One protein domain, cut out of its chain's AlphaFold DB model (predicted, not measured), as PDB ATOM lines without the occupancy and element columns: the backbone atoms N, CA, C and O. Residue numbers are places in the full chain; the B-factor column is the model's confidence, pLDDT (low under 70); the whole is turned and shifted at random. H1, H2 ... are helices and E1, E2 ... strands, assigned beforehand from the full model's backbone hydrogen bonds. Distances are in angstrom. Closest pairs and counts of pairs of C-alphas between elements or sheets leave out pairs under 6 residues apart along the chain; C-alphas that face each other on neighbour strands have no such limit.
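This is residues 65 to 101 and 115 to 201 of the 204 residues of an uncharacterized protein of Thermoanaerobaculum aquaticum (UniProt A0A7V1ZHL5). Two antiparallel sheets lie face to face as a sandwich, one of four strands and one of three, with helix H1 beyond one end and the loop of residues 122 to 137 reaching toward the other. The printed part has 124 residues with seven named strands and one named helix, in the order E1 to E7, then H1; the class is mostly strand, with strands holding 52 of the 63 residues in named elements. The sheet orders are E3 E2 E6 E7 and E1 E5 E4. The whole is compact, with a radius of gyration of the C-alphas of 15.5 A, yet elongated, spanning 49 by 28 by 22 A.

Residues 65 to 66 pair antiparallel with residues 81 to 82 of E1, residues 77 to 83. Residues 71 to 72 pair parallel with residues 182 to 183 of E7, residues 174 to 183. E1 is antiparallel to E5, residues 145 to 151, with N 80 and O 148 2.9 A apart, within hydrogen-bond range. E4, residues 138 to 140, forms a hairpin with E5; N 139 and O 147 are 2.8 A apart. In the twisted other sheet, E2, residues 89 to 98, has E3, residues 117 to 121, as antiparallel neighbour, with N 95 and O 119 2.9 A apart. E2 also neighbours E6, residues 157 to 166, antiparallel, with N 94 and O 162 2.9 A apart. E6 and E7 form a hairpin, with N 161 and O 179 2.8 A apart. Between the sheets, the closest C-alphas of E2 and E4, Ala 92 and Leu 138, are 6.7 A apart. H1, residues 190 to 200, is on neither sheet; every O i to N i+4 pair in it is within hydrogen-bond range.

E1 begins at C-alpha 77 (7.421, -31.037, -30.479). E2 measures 27.7 A, E6 29.3 A and E7 25.9 A; E7 bends by 57 degrees at residue 177. H1, 15.3 A long, ends at C-alpha 200 (-3.722, -13.532, -23.587).

The farthest C-alphas, Pro 128 and Pro 190, are 51.2 A apart. Residues 102 to 114 are not printed; C-alphas 101 and 115 are 12.2 A apart across the cut. The link E3 to E4 is long. Residue 67, residues 125 to 136 and residues 199 to 201 have pLDDT under 70.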
ATOM      1  N   LEU A  65       0.756 -16.288 -38.488       90.19
ATOM      2  CA  LEU A  65       1.254 -17.479 -37.804       90.19
ATOM      3  C   LEU A  65       0.129 -18.243 -37.109       90.19
ATOM      4  O   LEU A  65      -0.733 -17.657 -36.459       90.19
ATOM      5  N   SER A  66       0.206 -19.570 -37.162       86.00
ATOM      6  CA  SER A  66      -0.438 -20.422 -36.164       86.00
ATOM      7  C   SER A  66       0.423 -20.394 -34.903       86.00
ATOM      8  O   SER A  66       1.578 -20.821 -34.938       86.00
ATOM      9  N   ALA A  67      -0.110 -19.842 -33.811       66.19
ATOM     10  CA  ALA A  67       0.645 -19.694 -32.572       66.19
ATOM     11  C   ALA A  67       1.043 -21.074 -32.006       66.19
ATOM     12  O   ALA A  67       0.172 -21.938 -31.861       66.19
ATOM     13  N   PRO A  68       2.328 -21.307 -31.675       70.94
ATOM     14  CA  PRO A  68       2.714 -22.470 -30.890       70.94
ATOM     15  C   PRO A  68       2.135 -22.360 -29.473       70.94
ATOM     16  O   PRO A  68       1.693 -21.297 -29.033       70.94
ATOM     17  N   ALA A  69       2.149 -23.471 -28.736       80.62
ATOM     18  CA  ALA A  69       1.831 -23.436 -27.315       80.62
ATOM     19  C   ALA A  69       2.814 -22.503 -26.588       80.62
ATOM     20  O   ALA A  69       4.017 -22.601 -26.798       80.62
ATOM     21  N   ALA A  70       2.312 -21.634 -25.705       83.88
ATOM     22  CA  ALA A  70       3.153 -20.708 -24.936       83.88
ATOM     23  C   ALA A  70       4.170 -21.429 -24.026       83.88
ATOM     24  O   ALA A  70       5.224 -20.881 -23.714       83.88
ATOM     25  N   ILE A  71       3.858 -22.667 -23.626       89.62
ATOM     26  CA  ILE A  71       4.719 -23.541 -22.830       89.62
ATOM     27  C   ILE A  71       4.945 -24.840 -23.598       89.62
ATOM     28  O   ILE A  71       3.995 -25.450 -24.098       89.62
ATOM     29  N   CYS A  72       6.197 -25.278 -23.639       92.06
ATOM     30  CA  CYS A  72       6.627 -26.526 -24.246       92.06
ATOM     31  C   CYS A  72       7.419 -27.369 -23.232       92.06
ATOM     32  O   CYS A  72       8.215 -26.814 -22.474       92.06
ATOM     33  N   PRO A  73       7.299 -28.708 -23.241       93.19
ATOM     34  CA  PRO A  73       8.216 -29.551 -22.482       93.19
ATOM     35  C   PRO A  73       9.603 -29.594 -23.153       93.19
ATOM     36  O   PRO A  73       9.694 -29.390 -24.371       93.19
ATOM     37  N   PRO A  74      10.688 -29.904 -22.416       94.75
ATOM     38  CA  PRO A  74      11.998 -30.185 -22.999       94.75
ATOM     39  C   PRO A  74      11.929 -31.342 -23.995       94.75
ATOM     40  O   PRO A  74      11.255 -32.343 -23.742       94.75
ATOM     41  N   LYS A  75      12.635 -31.216 -25.126       93.94
ATOM     42  CA  LYS A  75      12.552 -32.160 -26.262       93.94
ATOM     43  C   LYS A  75      11.122 -32.350 -26.804       93.94
ATOM     44  O   LYS A  75      10.845 -33.326 -27.502       93.94
ATOM     45  N   GLY A  76      10.213 -31.433 -26.482       90.88
ATOM     46  CA  GLY A  76       8.839 -31.412 -26.958       90.88
ATOM     47  C   GLY A  76       8.759 -31.014 -28.422       90.88
ATOM     48  O   GLY A  76       9.648 -30.354 -28.957       90.88
ATOM     49  N   ARG A  77       7.674 -31.411 -29.087       88.94
ATOM     50  CA  ARG A  77       7.421 -31.037 -30.479       88.94
ATOM     51  C   ARG A  77       7.099 -29.548 -30.569       88.94
ATOM     52  O   ARG A  77       6.152 -29.088 -29.939       88.94
ATOM     53  N   LEU A  78       7.817 -28.847 -31.437       88.56
ATOM     54  CA  LEU A  78       7.587 -27.451 -31.772       88.56
ATOM     55  C   LEU A  78       7.239 -27.337 -33.259       88.56
ATOM     56  O   LEU A  78       7.872 -27.956 -34.118       88.56
ATOM     57  N   VAL A  79       6.180 -26.588 -33.563       89.31
ATOM     58  CA  VAL A  79       5.702 -26.381 -34.931       89.31
ATOM     59  C   VAL A  79       5.511 -24.893 -35.159       89.31
ATOM     60  O   VAL A  79       4.788 -24.240 -34.413       89.31
ATOM     61  N   LEU A  80       6.138 -24.388 -36.214       91.62
ATOM     62  CA  LEU A  80       5.899 -23.054 -36.739       91.62
ATOM     63  C   LEU A  80       5.275 -23.203 -38.117       91.62
ATOM     64  O   LEU A  80       5.911 -23.700 -39.041       91.62
ATOM     65  N   SER A  81       4.034 -22.770 -38.263       92.94
ATOM     66  CA  SER A  81       3.341 -22.784 -39.546       92.94
ATOM     67  C   SER A  81       2.598 -21.486 -39.760       92.94
ATOM     68  O   SER A  81       2.200 -20.812 -38.808       92.94
ATOM     69  N   GLY A  82       2.387 -21.145 -41.022       94.50
ATOM     70  CA  GLY A  82       1.717 -19.905 -41.351       94.50
ATOM     71  C   GLY A  82       1.700 -19.608 -42.833       94.50
ATOM     72  O   GLY A  82       1.928 -20.483 -43.680       94.50
ATOM     73  N   ARG A  83       1.433 -18.341 -43.134       95.25
ATOM     74  CA  ARG A  83       1.423 -17.799 -44.486       95.25
ATOM     75  C   ARG A  83       2.139 -16.457 -44.519       95.25
ATOM     76  O   ARG A  83       1.848 -15.580 -43.714       95.25
ATOM     77  N   LEU A  84       3.052 -16.300 -45.473       94.25
ATOM     78  CA  LEU A  84       3.647 -15.014 -45.822       94.25
ATOM     79  C   LEU A  84       2.915 -14.385 -47.018       94.25
ATOM     80  O   LEU A  84       2.588 -15.097 -47.975       94.25
ATOM     81  N   PRO A  85       2.657 -13.067 -46.996       93.62
ATOM     82  CA  PRO A  85       2.090 -12.358 -48.134       93.62
ATOM     83  C   PRO A  85       3.126 -12.220 -49.256       93.62
ATOM     84  O   PRO A  85       4.326 -12.094 -49.013       93.62
ATOM     85  N   ALA A  86       2.657 -12.188 -50.505       91.38
ATOM     86  CA  ALA A  86       3.511 -11.812 -51.629       91.38
ATOM     87  C   ALA A  86       4.061 -10.380 -51.425       91.38
ATOM     88  O   ALA A  86       3.352  -9.538 -50.874       91.38
ATOM     89  N   PRO A  87       5.293 -10.074 -51.870       92.25
ATOM     90  CA  PRO A  87       6.190 -10.930 -52.650       92.25
ATOM     91  C   PRO A  87       7.123 -11.815 -51.802       92.25
ATOM     92  O   PRO A  87       7.996 -12.471 -52.366       92.25
ATOM     93  N   TRP A  88       6.978 -11.842 -50.476       92.88
ATOM     94  CA  TRP A  88       7.917 -12.509 -49.571       92.88
ATOM     95  C   TRP A  88       7.945 -14.028 -49.748       92.88
ATOM     96  O   TRP A  88       6.908 -14.685 -49.870       92.88
ATOM     97  N   GLN A  89       9.151 -14.593 -49.721       91.19
ATOM     98  CA  GLN A  89       9.380 -16.031 -49.813       91.19
ATOM     99  C   GLN A  89      10.083 -16.528 -48.546       91.19
ATOM    100  O   GLN A  89      11.163 -16.017 -48.241       91.19
ATOM    101  N   PRO A  90       9.513 -17.511 -47.815       92.44
ATOM    102  CA  PRO A  90      10.203 -18.128 -46.688       92.44
ATOM    103  C   PRO A  90      11.553 -18.698 -47.137       92.44
ATOM    104  O   PRO A  90      11.614 -19.447 -48.113       92.44
ATOM    105  N   ALA A  91      12.617 -18.351 -46.419       92.25
ATOM    106  CA  ALA A  91      13.992 -18.683 -46.786       92.25
ATOM    107  C   ALA A  91      14.699 -19.520 -45.715       92.25
ATOM    108  O   ALA A  91      15.471 -20.417 -46.051       92.25
ATOM    109  N   ALA A  92      14.429 -19.260 -44.436       93.81
ATOM    110  CA  ALA A  92      14.958 -20.064 -43.342       93.81
ATOM    111  C   ALA A  92      14.133 -19.908 -42.062       93.81
ATOM    112  O   ALA A  92      13.376 -18.950 -41.902       93.81
ATOM    113  N   VAL A  93      14.325 -20.838 -41.134       94.62
ATOM    114  CA  VAL A  93      13.984 -20.662 -39.725       94.62
ATOM    115  C   VAL A  93      15.267 -20.711 -38.915       94.62
ATOM    116  O   VAL A  93      16.037 -21.671 -38.997       94.62
ATOM    117  N   GLU A  94      15.491 -19.674 -38.124       95.50
ATOM    118  CA  GLU A  94      16.535 -19.656 -37.111       95.50
ATOM    119  C   GLU A  94      15.919 -20.020 -35.767       95.50
ATOM    120  O   GLU A  94      14.878 -19.487 -35.382       95.50
ATOM    121  N   VAL A  95      16.562 -20.949 -35.067       94.38
ATOM    122  CA  VAL A  95      16.162 -21.356 -33.724       94.38
ATOM    123  C   VAL A  95      17.183 -20.815 -32.748       94.38
ATOM    124  O   VAL A  95      18.377 -21.104 -32.878       94.38
ATOM    125  N   LEU A  96      16.711 -20.059 -31.770       95.19
ATOM    126  CA  LEU A  96      17.528 -19.466 -30.722       95.19
ATOM    127  C   LEU A  96      17.106 -20.015 -29.375       95.19
ATOM    128  O   LEU A  96      15.967 -20.456 -29.200       95.19
ATOM    129  N   TRP A  97      18.023 -19.960 -28.423       94.94
ATOM    130  CA  TRP A  97      17.725 -20.352 -27.061       94.94
ATOM    131  C   TRP A  97      18.521 -19.512 -26.072       94.94
ATOM    132  O   TRP A  97      19.720 -19.299 -26.257       94.94
ATOM    133  N   GLU A  98      17.861 -19.098 -25.000       92.06
ATOM    134  CA  GLU A  98      18.500 -18.526 -23.819       92.06
ATOM    135  C   GLU A  98      17.950 -19.177 -22.541       92.06
ATOM    136  O   GLU A  98      16.801 -19.637 -22.522       92.06
ATOM    137  N   PRO A  99      18.754 -19.261 -21.465       90.25
ATOM    138  CA  PRO A  99      18.255 -19.718 -20.176       90.25
ATOM    139  C   PRO A  99      17.183 -18.761 -19.636       90.25
ATOM    140  O   PRO A  99      17.145 -17.585 -19.988       90.25
ATOM    141  N   LEU A 100      16.332 -19.255 -18.731       85.44
ATOM    142  CA  LEU A 100      15.435 -18.368 -17.985       85.44
ATOM    143  C   LEU A 100      16.255 -17.323 -17.210       85.44
ATOM    144  O   LEU A 100      17.356 -17.651 -16.749       85.44
ATOM    145  N   PRO A 101      15.724 -16.100 -17.022       76.56
ATOM    146  CA  PRO A 101      16.394 -15.077 -16.235       76.56
ATOM    147  C   PRO A 101      16.785 -15.627 -14.860       76.56
ATOM    148  O   PRO A 101      15.942 -16.091 -14.093       76.56
ATOM    149  N   PRO A 115      19.654 -13.730 -28.433       88.31
ATOM    150  CA  PRO A 115      19.895 -15.056 -27.880       88.31
ATOM    151  C   PRO A 115      20.776 -15.918 -28.797       88.31
ATOM    152  O   PRO A 115      20.632 -15.855 -30.022       88.31
ATOM    153  N   PRO A 116      21.687 -16.741 -28.244       91.12
ATOM    154  CA  PRO A 116      22.552 -17.591 -29.048       91.12
ATOM    155  C   PRO A 116      21.775 -18.485 -30.020       91.12
ATOM    156  O   PRO A 116      20.767 -19.112 -29.673       91.12
ATOM    157  N   ARG A 117      22.292 -18.597 -31.247       94.88
ATOM    158  CA  ARG A 117      21.739 -19.495 -32.263       94.88
ATOM    159  C   ARG A 117      21.953 -20.952 -31.865       94.88
ATOM    160  O   ARG A 117      23.085 -21.414 -31.743       94.88
ATOM    161  N   ARG A 118      20.852 -21.699 -31.778       93.31
ATOM    162  CA  ARG A 118      20.827 -23.158 -31.610       93.31
ATOM    163  C   ARG A 118      20.794 -23.894 -32.948       93.31
ATOM    164  O   ARG A 118      21.328 -24.996 -33.051       93.31
ATOM    165  N   GLY A 119      20.163 -23.314 -33.968       92.06
ATOM    166  CA  GLY A 119      20.075 -23.938 -35.287       92.06
ATOM    167  C   GLY A 119      19.641 -22.990 -36.398       92.06
ATOM    168  O   GLY A 119      19.034 -21.951 -36.150       92.06
ATOM    169  N   TRP A 120      19.962 -23.376 -37.630       93.94
ATOM    170  CA  TRP A 120      19.584 -22.682 -38.859       93.94
ATOM    171  C   TRP A 120      19.050 -23.702 -39.856       93.94
ATOM    172  O   TRP A 120      19.749 -24.656 -40.202       93.94
ATOM    173  N   PHE A 121      17.814 -23.510 -40.301       92.06
ATOM    174  CA  PHE A 121      17.090 -24.507 -41.078       92.06
ATOM    175  C   PHE A 121      16.531 -23.886 -42.348       92.06
ATOM    176  O   PHE A 121      15.705 -22.980 -42.299       92.06
ATOM    177  N   GLN A 122      16.974 -24.392 -43.492       90.12
ATOM    178  CA  GLN A 122      16.538 -23.937 -44.810       90.12
ATOM    179  C   GLN A 122      15.595 -24.962 -45.448       90.12
ATOM    180  O   GLN A 122      15.562 -26.125 -45.023       90.12
ATOM    181  N   PRO A 123      14.823 -24.564 -46.472       84.81
ATOM    182  CA  PRO A 123      14.155 -25.515 -47.340       84.81
ATOM    183  C   PRO A 123      15.176 -26.482 -47.938       84.81
ATOM    184  O   PRO A 123      16.213 -26.061 -48.445       84.81
ATOM    185  N   GLN A 124      14.883 -27.777 -47.873       72.31
ATOM    186  CA  GLN A 124      15.674 -28.800 -48.547       72.31
ATOM    187  C   GLN A 124      14.884 -29.320 -49.745       72.31
ATOM    188  O   GLN A 124      13.745 -29.770 -49.609       72.31
ATOM    189  N   GLU A 125      15.494 -29.243 -50.923       64.12
ATOM    190  CA  GLU A 125      15.023 -29.936 -52.117       64.12
ATOM    191  C   GLU A 125      15.822 -31.231 -52.260       64.12
ATOM    192  O   GLU A 125      17.047 -31.225 -52.157       64.12
ATOM    193  N   PHE A 126      15.129 -32.351 -52.459       58.31
ATOM    194  CA  PHE A 126      15.790 -33.650 -52.624       58.31
ATOM    195  C   PHE A 126      16.185 -33.901 -54.091       58.31
ATOM    196  O   PHE A 126      17.220 -34.496 -54.371       58.31
ATOM    197  N   LEU A 127      15.388 -33.386 -55.032       61.69
ATOM    198  CA  LEU A 127      15.685 -33.261 -56.466       61.69
ATOM    199  C   LEU A 127      15.168 -31.899 -56.951       61.69
ATOM    200  O   LEU A 127      14.179 -31.432 -56.375       61.69
ATOM    201  N   PRO A 128      15.734 -31.305 -58.022       57.56
ATOM    202  CA  PRO A 128      15.218 -30.069 -58.607       57.56
ATOM    203  C   PRO A 128      13.708 -30.162 -58.862       57.56
ATOM    204  O   PRO A 128      13.248 -31.023 -59.612       57.56
ATOM    205  N   GLY A 129      12.926 -29.310 -58.196       60.41
ATOM    206  CA  GLY A 129      11.462 -29.303 -58.313       60.41
ATOM    207  C   GLY A 129      10.707 -30.329 -57.453       60.41
ATOM    208  O   GLY A 129       9.478 -30.357 -57.505       60.41
ATOM    209  N   THR A 130      11.385 -31.131 -56.622       59.47
ATOM    210  CA  THR A 130      10.734 -31.993 -55.615       59.47
ATOM    211  C   THR A 130      10.980 -31.470 -54.200       59.47
ATOM    212  O   THR A 130      12.111 -31.367 -53.721       59.47
ATOM    213  N   ARG A 131       9.887 -31.148 -53.502       57.38
ATOM    214  CA  ARG A 131       9.906 -30.731 -52.096       57.38
ATOM    215  C   ARG A 131       9.572 -31.930 -51.219       57.38
ATOM    216  O   ARG A 131       8.400 -32.248 -51.027       57.38
ATOM    217  N   VAL A 132      10.592 -32.605 -50.695       54.00
ATOM    218  CA  VAL A 132      10.406 -33.604 -49.635       54.00
ATOM    219  C   VAL A 132      10.599 -32.900 -48.298       54.00
ATOM    220  O   VAL A 132      11.616 -32.254 -48.069       54.00
ATOM    221  N   THR A 133       9.610 -32.994 -47.409       56.66
ATOM    222  CA  THR A 133       9.725 -32.410 -46.066       56.66
ATOM    223  C   THR A 133      10.549 -33.351 -45.195       56.66
ATOM    224  O   THR A 133      10.040 -34.363 -44.719       56.66
ATOM    225  N   LEU A 134      11.830 -33.039 -45.015       60.66
ATOM    226  CA  LEU A 134      12.692 -33.749 -44.073       60.66
ATOM    227  C   LEU A 134      12.449 -33.237 -42.640       60.66
ATOM    228  O   LEU A 134      12.108 -32.064 -42.460       60.66
ATOM    229  N   PRO A 135      12.595 -34.074 -41.597       59.00
ATOM    230  CA  PRO A 135      12.564 -33.604 -40.213       59.00
ATOM    231  C   PRO A 135      13.594 -32.487 -39.993       59.00
ATOM    232  O   PRO A 135      14.764 -32.651 -40.328       59.00
ATOM    233  N   GLY A 136      13.158 -31.346 -39.454       66.56
ATOM    234  CA  GLY A 136      13.996 -30.152 -39.319       66.56
ATOM    235  C   GLY A 136      14.107 -29.290 -40.582       66.56
ATOM    236  O   GLY A 136      14.739 -28.245 -40.523       66.56
ATOM    237  N   ALA A 137      13.495 -29.657 -41.711       78.56
ATOM    238  CA  ALA A 137      13.450 -28.795 -42.892       78.56
ATOM    239  C   ALA A 137      12.256 -27.828 -42.841       78.56
ATOM    240  O   ALA A 137      11.169 -28.166 -42.363       78.56
ATOM    241  N   LEU A 138      12.452 -26.625 -43.386       88.75
ATOM    242  CA  LEU A 138      11.367 -25.688 -43.667       88.75
ATOM    243  C   LEU A 138      10.632 -26.138 -44.937       88.75
ATOM    244  O   LEU A 138      11.172 -26.078 -46.040       88.75
ATOM    245  N   SER A 139       9.384 -26.573 -44.795       88.31
ATOM    246  CA  SER A 139       8.514 -26.893 -45.922       88.31
ATOM    247  C   SER A 139       7.849 -25.622 -46.431       88.31
ATOM    248  O   SER A 139       7.149 -24.940 -45.683       88.31
ATOM    249  N   VAL A 140       8.045 -25.300 -47.708       87.62
ATOM    250  CA  VAL A 140       7.395 -24.163 -48.374       87.62
ATOM    251  C   VAL A 140       6.391 -24.699 -49.383       87.62
ATOM    252  O   VAL A 140       6.672 -25.638 -50.127       87.62
ATOM    253  N   GLN A 141       5.216 -24.089 -49.450       84.69
ATOM    254  CA  GLN A 141       4.124 -24.471 -50.342       84.69
ATOM    255  C   GLN A 141       3.697 -23.281 -51.214       84.69
ATOM    256  O   GLN A 141       4.183 -22.158 -51.067       84.69
ATOM    257  N   ALA A 142       2.780 -23.523 -52.151       84.06
ATOM    258  CA  ALA A 142       2.202 -22.465 -52.973       84.06
ATOM    259  C   ALA A 142       1.467 -21.407 -52.122       84.06
ATOM    260  O   ALA A 142       0.899 -21.711 -51.069       84.06
ATOM    261  N   GLY A 143       1.450 -20.160 -52.605       83.88
ATOM    262  CA  GLY A 143       0.715 -19.057 -51.975       83.88
ATOM    263  C   GLY A 143       1.321 -18.533 -50.666       83.88
ATOM    264  O   GLY A 143       0.583 -17.961 -49.864       83.88
ATOM    265  N   GLY A 144       2.622 -18.759 -50.446       87.81
ATOM    266  CA  GLY A 144       3.366 -18.274 -49.275       87.81
ATOM    267  C   GLY A 144       3.169 -19.104 -48.006       87.81
ATOM    268  O   GLY A 144       3.632 -18.706 -46.940       87.81
ATOM    269  N   ARG A 145       2.480 -20.249 -48.094       92.56
ATOM    270  CA  ARG A 145       2.296 -21.163 -46.961       92.56
ATOM    271  C   ARG A 145       3.597 -21.871 -46.610       92.56
ATOM    272  O   ARG A 145       4.343 -22.271 -47.505       92.56
ATOM    273  N   PHE A 146       3.832 -22.074 -45.321       92.31
ATOM    274  CA  PHE A 146       5.009 -22.783 -44.841       92.31
ATOM    275  C   PHE A 146       4.738 -23.556 -43.550       92.31
ATOM    276  O   PHE A 146       3.804 -23.257 -42.802       92.31
ATOM    277  N   GLU A 147       5.590 -24.543 -43.294       92.25
ATOM    278  CA  GLU A 147       5.614 -25.313 -42.058       92.25
ATOM    279  C   GLU A 147       7.050 -25.714 -41.712       92.25
ATOM    280  O   GLU A 147       7.787 -26.235 -42.545       92.25
ATOM    281  N   PHE A 148       7.431 -25.512 -40.460       91.75
ATOM    282  CA  PHE A 148       8.679 -25.959 -39.870       91.75
ATOM    283  C   PHE A 148       8.377 -26.774 -38.615       91.75
ATOM    284  O   PHE A 148       7.509 -26.414 -37.814       91.75
ATOM    285  N   ARG A 149       9.088 -27.892 -38.449       90.00
ATOM    286  CA  ARG A 149       8.943 -28.794 -37.305       90.00
ATOM    287  C   ARG A 149      10.309 -29.067 -36.693       90.00
ATOM    288  O   ARG A 149      11.208 -29.545 -37.384       90.00
ATOM    289  N   SER A 150      10.423 -28.834 -35.394       89.50
ATOM    290  CA  SER A 150      11.612 -29.130 -34.596       89.50
ATOM    291  C   SER A 150      11.223 -29.736 -33.248       89.50
ATOM    292  O   SER A 150      10.043 -29.859 -32.909       89.50
ATOM    293  N   ALA A 151      12.230 -30.152 -32.486       91.62
ATOM    294  CA  ALA A 151      12.090 -30.402 -31.060       91.62
ATOM    295  C   ALA A 151      12.721 -29.245 -30.285       91.62
ATOM    296  O   ALA A 151      13.762 -28.728 -30.719       91.62
ATOM    297  N   THR A 152      12.130 -28.884 -29.147       93.56
ATOM    298  CA  THR A 152      12.725 -27.921 -28.217       93.56
ATOM    299  C   THR A 152      14.060 -28.415 -27.671       93.56
ATOM    300  O   THR A 152      14.349 -29.619 -27.654       93.56
ATOM    301  N   GLY A 153      14.893 -27.479 -27.218       90.88
ATOM    302  CA  GLY A 153      16.109 -27.797 -26.477       90.88
ATOM    303  C   GLY A 153      15.858 -28.702 -25.254       90.88
ATOM    304  O   GLY A 153      14.739 -28.803 -24.743       90.88
ATOM    305  N   PRO A 154      16.902 -29.390 -24.758       92.62
ATOM    306  CA  PRO A 154      16.788 -30.280 -23.603       92.62
ATOM    307  C   PRO A 154      16.749 -29.540 -22.255       92.62
ATOM    308  O   PRO A 154      16.537 -30.184 -21.231       92.62
ATOM    309  N   HIS A 155      16.976 -28.225 -22.242       93.19
ATOM    310  CA  HIS A 155      17.108 -27.416 -21.031       93.19
ATOM    311  C   HIS A 155      15.987 -26.386 -20.917       93.19
ATOM    312  O   HIS A 155      15.475 -25.901 -21.927       93.19
ATOM    313  N   GLN A 156      15.644 -26.044 -19.674       93.06
ATOM    314  CA  GLN A 156      14.665 -25.001 -19.388       93.06
ATOM    315  C   GLN A 156      15.167 -23.638 -19.866       93.06
ATOM    316  O   GLN A 156      16.338 -23.315 -19.673       93.06
ATOM    317  N   GLY A 157      14.291 -22.843 -20.474       92.75
ATOM    318  CA  GLY A 157      14.678 -21.573 -21.082       92.75
ATOM    319  C   GLY A 157      13.602 -20.991 -21.982       92.75
ATOM    320  O   GLY A 157      12.456 -21.445 -21.979       92.75
ATOM    321  N   VAL A 158      13.988 -20.005 -22.777       92.31
ATOM    322  CA  VAL A 158      13.159 -19.426 -23.832       92.31
ATOM    323  C   VAL A 158      13.668 -19.958 -25.164       92.31
ATOM    324  O   VAL A 158      14.836 -19.765 -25.497       92.31
ATOM    325  N   GLU A 159      12.815 -20.648 -25.922       93.56
ATOM    326  CA  GLU A 159      13.132 -21.040 -27.298       93.56
ATOM    327  C   GLU A 159      12.396 -20.124 -28.275       93.56
ATOM    328  O   GLU A 159      11.167 -20.024 -28.244       93.56
ATOM    329  N   LEU A 160      13.158 -19.472 -29.151       93.44
ATOM    330  CA  LEU A 160      12.656 -18.521 -30.137       93.44
ATOM    331  C   LEU A 160      12.836 -19.071 -31.550       93.44
ATOM    332  O   LEU A 160      13.852 -19.688 -31.874       93.44
ATOM    333  N   LEU A 161      11.849 -18.810 -32.397       93.69
ATOM    334  CA  LEU A 161      11.813 -19.160 -33.808       93.69
ATOM    335  C   LEU A 161      11.680 -17.891 -34.636       93.69
ATOM    336  O   LEU A 161      10.642 -17.225 -34.605       93.69
ATOM    337  N   VAL A 162      12.707 -17.596 -35.418       94.44
ATOM    338  CA  VAL A 162      12.733 -16.453 -36.327       94.44
ATOM    339  C   VAL A 162      12.490 -16.967 -37.731       94.44
ATOM    340  O   VAL A 162      13.278 -17.760 -38.253       94.44
ATOM    341  N   LEU A 163      11.402 -16.527 -38.352       95.19
ATOM    342  CA  LEU A 163      11.175 -16.775 -39.766       95.19
ATOM    343  C   LEU A 163      11.933 -15.730 -40.576       95.19
ATOM    344  O   LEU A 163      11.623 -14.540 -40.509       95.19
ATOM    345  N   TRP A 164      12.878 -16.200 -41.378       95.44
ATOM    346  CA  TRP A 164      13.610 -15.390 -42.335       95.44
ATOM    347  C   TRP A 164      12.997 -15.543 -43.723       95.44
ATOM    348  O   TRP A 164      12.689 -16.656 -44.162       95.44
ATOM    349  N   ALA A 165      12.840 -14.428 -44.426       95.00
ATOM    350  CA  ALA A 165      12.333 -14.398 -45.789       95.00
ATOM    351  C   ALA A 165      13.158 -13.472 -46.676       95.00
ATOM    352  O   ALA A 165      13.879 -12.599 -46.202       95.00
ATOM    353  N   GLN A 166      13.006 -13.659 -47.978       93.38
ATOM    354  CA  GLN A 166      13.632 -12.836 -49.006       93.38
ATOM    355  C   GLN A 166      12.579 -12.308 -49.975       93.38
ATOM    356  O   GLN A 166      11.488 -12.882 -50.112       93.38
ATOM    357  N   ARG A 167      12.918 -11.232 -50.685       90.88
ATOM    358  CA  ARG A 167      12.147 -10.791 -51.851       90.88
ATOM    359  C   ARG A 167      12.664 -11.491 -53.116       90.88
ATOM    360  O   ARG A 167      13.849 -11.831 -53.181       90.88
ATOM    361  N   PRO A 168      11.820 -11.697 -54.142       86.94
ATOM    362  CA  PRO A 168      12.248 -12.298 -55.398       86.94
ATOM    363  C   PRO A 168      13.389 -11.488 -56.022       86.94
ATOM    364  O   PRO A 168      13.320 -10.262 -56.069       86.94
ATOM    365  N   GLY A 169      14.431 -12.171 -56.496       85.56
ATOM    366  CA  GLY A 169      15.596 -11.528 -57.115       85.56
ATOM    367  C   GLY A 169      16.598 -10.914 -56.132       85.56
ATOM    368  O   GLY A 169      17.569 -10.309 -56.575       85.56
ATOM    369  N   THR A 170      16.399 -11.083 -54.822       89.25
ATOM    370  CA  THR A 170      17.346 -10.649 -53.783       89.25
ATOM    371  C   THR A 170      17.888 -11.855 -53.019       89.25
ATOM    372  O   THR A 170      17.193 -12.860 -52.883       89.25
ATOM    373  N   SER A 171      19.119 -11.752 -52.513       86.88
ATOM    374  CA  SER A 171      19.701 -12.711 -51.560       86.88
ATOM    375  C   SER A 171      19.661 -12.203 -50.115       86.88
ATOM    376  O   SER A 171      20.221 -12.831 -49.220       86.88
ATOM    377  N   GLU A 172      19.078 -11.026 -49.896       91.38
ATOM    378  CA  GLU A 172      18.990 -10.408 -48.583       91.38
ATOM    379  C   GLU A 172      17.884 -11.073 -47.763       91.38
ATOM    380  O   GLU A 172      16.775 -11.312 -48.253       91.38
ATOM    381  N   LEU A 173      18.213 -11.392 -46.513       93.44
ATOM    382  CA  LEU A 173      17.319 -12.059 -45.584       93.44
ATOM    383  C   LEU A 173      16.778 -11.053 -44.580       93.44
ATOM    384  O   LEU A 173      17.533 -10.339 -43.926       93.44
ATOM    385  N   TYR A 174      15.463 -11.070 -44.422       92.69
ATOM    386  CA  TYR A 174      14.730 -10.220 -43.501       92.69
ATOM    387  C   TYR A 174      14.057 -11.102 -42.449       92.69
ATOM    388  O   TYR A 174      13.416 -12.093 -42.824       92.69
ATOM    389  N   PRO A 175      14.155 -10.774 -41.150       93.19
ATOM    390  CA  PRO A 175      13.305 -11.398 -40.151       93.19
ATOM    391  C   PRO A 175      11.883 -10.876 -40.381       93.19
ATOM    392  O   PRO A 175      11.656  -9.671 -40.385       93.19
ATOM    393  N   VAL A 176      10.929 -11.765 -40.641       93.81
ATOM    394  CA  VAL A 176       9.553 -11.383 -41.027       93.81
ATOM    395  C   VAL A 176       8.484 -11.906 -40.080       93.81
ATOM    396  O   VAL A 176       7.307 -11.556 -40.212       93.81
ATOM    397  N   ALA A 177       8.877 -12.768 -39.147       92.44
ATOM    398  CA  ALA A 177       8.053 -13.165 -38.024       92.44
ATOM    399  C   ALA A 177       8.921 -13.736 -36.902       92.44
ATOM    400  O   ALA A 177       9.946 -14.369 -37.159       92.44
ATOM    401  N   LEU A 178       8.455 -13.565 -35.669       90.94
ATOM    402  CA  LEU A 178       9.007 -14.203 -34.484       90.94
ATOM    403  C   LEU A 178       7.906 -15.003 -33.792       90.94
ATOM    404  O   LEU A 178       6.750 -14.580 -33.728       90.94
ATOM    405  N   SER A 179       8.280 -16.163 -33.277       90.75
ATOM    406  CA  SER A 179       7.452 -16.992 -32.415       90.75
ATOM    407  C   SER A 179       8.336 -17.690 -31.388       90.75
ATOM    408  O   SER A 179       9.558 -17.603 -31.466       90.75
ATOM    409  N   GLY A 180       7.752 -18.399 -30.432       90.81
ATOM    410  CA  GLY A 180       8.532 -19.120 -29.437       90.81
ATOM    411  C   GLY A 180       7.683 -19.700 -28.324       90.81
ATOM    412  O   GLY A 180       6.458 -19.561 -28.322       90.81
ATOM    413  N   CYS A 181       8.350 -20.355 -27.383       91.38
ATOM    414  CA  CYS A 181       7.728 -20.833 -26.159       91.38
ATOM    415  C   CYS A 181       8.716 -20.864 -24.996       91.38
ATOM    416  O   CYS A 181       9.936 -20.911 -25.179       91.38
ATOM    417  N   LEU A 182       8.162 -20.882 -23.787       92.44
ATOM    418  CA  LEU A 182       8.909 -21.214 -22.585       92.44
ATOM    419  C   LEU A 182       9.075 -22.730 -22.515       92.44
ATOM    420  O   LEU A 182       8.094 -23.476 -22.496       92.44
ATOM    421  N   VAL A 183      10.323 -23.187 -22.484       94.06
ATOM    422  CA  VAL A 183      10.666 -24.594 -22.294       94.06
ATOM    423  C   VAL A 183      10.751 -24.850 -20.796       94.06
ATOM    424  O   VAL A 183      11.673 -24.358 -20.148       94.06
ATOM    425  N   LEU A 184       9.802 -25.605 -20.241       92.25
ATOM    426  CA  LEU A 184       9.705 -25.866 -18.801       92.25
ATOM    427  C   LEU A 184       9.529 -27.361 -18.534       92.25
ATOM    428  O   LEU A 184       8.719 -28.023 -19.181       92.25
ATOM    429  N   SER A 185      10.287 -27.899 -17.576       87.50
ATOM    430  CA  SER A 185      10.136 -29.292 -17.122       87.50
ATOM    431  C   SER A 185       9.035 -29.464 -16.076       87.50
ATOM    432  O   SER A 185       8.581 -30.582 -15.846       87.50
ATOM    433  N   GLU A 186       8.621 -28.366 -15.452       86.25
ATOM    434  CA  GLU A 186       7.613 -28.295 -14.398       86.25
ATOM    435  C   GLU A 186       6.570 -27.224 -14.757       86.25
ATOM    436  O   GLU A 186       6.800 -26.428 -15.673       86.25
ATOM    437  N   PRO A 187       5.407 -27.196 -14.084       83.38
ATOM    438  CA  PRO A 187       4.451 -26.107 -14.244       83.38
ATOM    439  C   PRO A 187       5.103 -24.727 -14.032       83.38
ATOM    440  O   PRO A 187       6.026 -24.602 -13.223       83.38
ATOM    441  N   PRO A 188       4.643 -23.687 -14.750       83.12
ATOM    442  CA  PRO A 188       5.169 -22.333 -14.599       83.12
ATOM    443  C   PRO A 188       4.990 -21.821 -13.165       83.12
ATOM    444  O   PRO A 188       4.011 -22.137 -12.492       83.12
ATOM    445  N   SER A 189       5.927 -20.992 -12.699       81.94
ATOM    446  CA  SER A 189       5.746 -20.257 -11.445       81.94
ATOM    447  C   SER A 189       4.596 -19.242 -11.569       81.94
ATOM    448  O   SER A 189       4.293 -18.815 -12.688       81.94
ATOM    449  N   PRO A 190       4.004 -18.775 -10.454       83.25
ATOM    450  CA  PRO A 190       2.961 -17.745 -10.489       83.25
ATOM    451  C   PRO A 190       3.362 -16.475 -11.258       83.25
ATOM    452  O   PRO A 190       2.541 -15.893 -11.963       83.25
ATOM    453  N   ASP A 191       4.635 -16.075 -11.187       79.44
ATOM    454  CA  ASP A 191       5.152 -14.924 -11.938       79.44
ATOM    455  C   ASP A 191       5.128 -15.181 -13.450       79.44
ATOM    456  O   ASP A 191       4.707 -14.327 -14.229       79.44
ATOM    457  N   ILE A 192       5.538 -16.376 -13.884       79.69
ATOM    458  CA  ILE A 192       5.476 -16.765 -15.298       79.69
ATOM    459  C   ILE A 192       4.015 -16.871 -15.754       79.69
ATOM    460  O   ILE A 192       3.680 -16.409 -16.846       79.69
ATOM    461  N   GLU A 193       3.129 -17.430 -14.928       82.81
ATOM    462  CA  GLU A 193       1.693 -17.497 -15.222       82.81
ATOM    463  C   GLU A 193       1.078 -16.110 -15.404       82.81
ATOM    464  O   GLU A 193       0.297 -15.911 -16.341       82.81
ATOM    465  N   PHE A 194       1.463 -15.141 -14.569       81.25
ATOM    466  CA  PHE A 194       1.044 -13.749 -14.710       81.25
ATOM    467  C   PHE A 194       1.428 -13.183 -16.084       81.25
ATOM    468  O   PHE A 194       0.571 -12.636 -16.785       81.25
ATOM    469  N   TRP A 195       2.679 -13.369 -16.514       76.06
ATOM    470  CA  TRP A 195       3.145 -12.883 -17.817       76.06
ATOM    471  C   TRP A 195       2.464 -13.591 -18.996       76.06
ATOM    472  O   TRP A 195       2.086 -12.935 -19.971       76.06
ATOM    473  N   ILE A 196       2.228 -14.902 -18.899       77.94
ATOM    474  CA  ILE A 196       1.470 -15.657 -19.913       77.94
ATOM    475  C   ILE A 196       0.020 -15.163 -19.987       77.94
ATOM    476  O   ILE A 196      -0.536 -15.023 -21.078       77.94
ATOM    477  N   ALA A 197      -0.613 -14.893 -18.843       78.12
ATOM    478  CA  ALA A 197      -1.976 -14.378 -18.795       78.12
ATOM    479  C   ALA A 197      -2.077 -12.966 -19.388       78.12
ATOM    480  O   ALA A 197      -3.054 -12.669 -20.077       78.12
ATOM    481  N   LEU A 198      -1.063 -12.120 -19.172       71.19
ATOM    482  CA  LEU A 198      -1.000 -10.780 -19.754       71.19
ATOM    483  C   LEU A 198      -0.967 -10.831 -21.288       71.19
ATOM    484  O   LEU A 198      -1.697 -10.079 -21.922       71.19
ATOM    485  N   GLN A 199      -0.217 -11.766 -21.885       66.56
ATOM    486  CA  GLN A 199      -0.199 -11.954 -23.346       66.56
ATOM    487  C   GLN A 199      -1.549 -12.391 -23.934       66.56
ATOM    488  O   GLN A 199      -1.812 -12.151 -25.109       66.56
ATOM    489  N   ARG A 200      -2.396 -13.060 -23.144       67.25
ATOM    490  CA  ARG A 200      -3.722 -13.532 -23.587       67.25
ATOM    491  C   ARG A 200      -4.806 -12.470 -23.477       67.25
ATOM    492  O   ARG A 200      -5.874 -12.647 -24.058       67.25
ATOM    493  N   LYS A 201      -4.572 -11.406 -22.707       51.38
ATOM    494  CA  LYS A 201      -5.481 -10.266 -22.676       51.38
ATOM    495  C   LYS A 201      -5.176  -9.399 -23.889       51.38
ATOM    496  O   LYS A 201      -4.186  -8.678 -23.905       51.38
TER     497      LYS A 201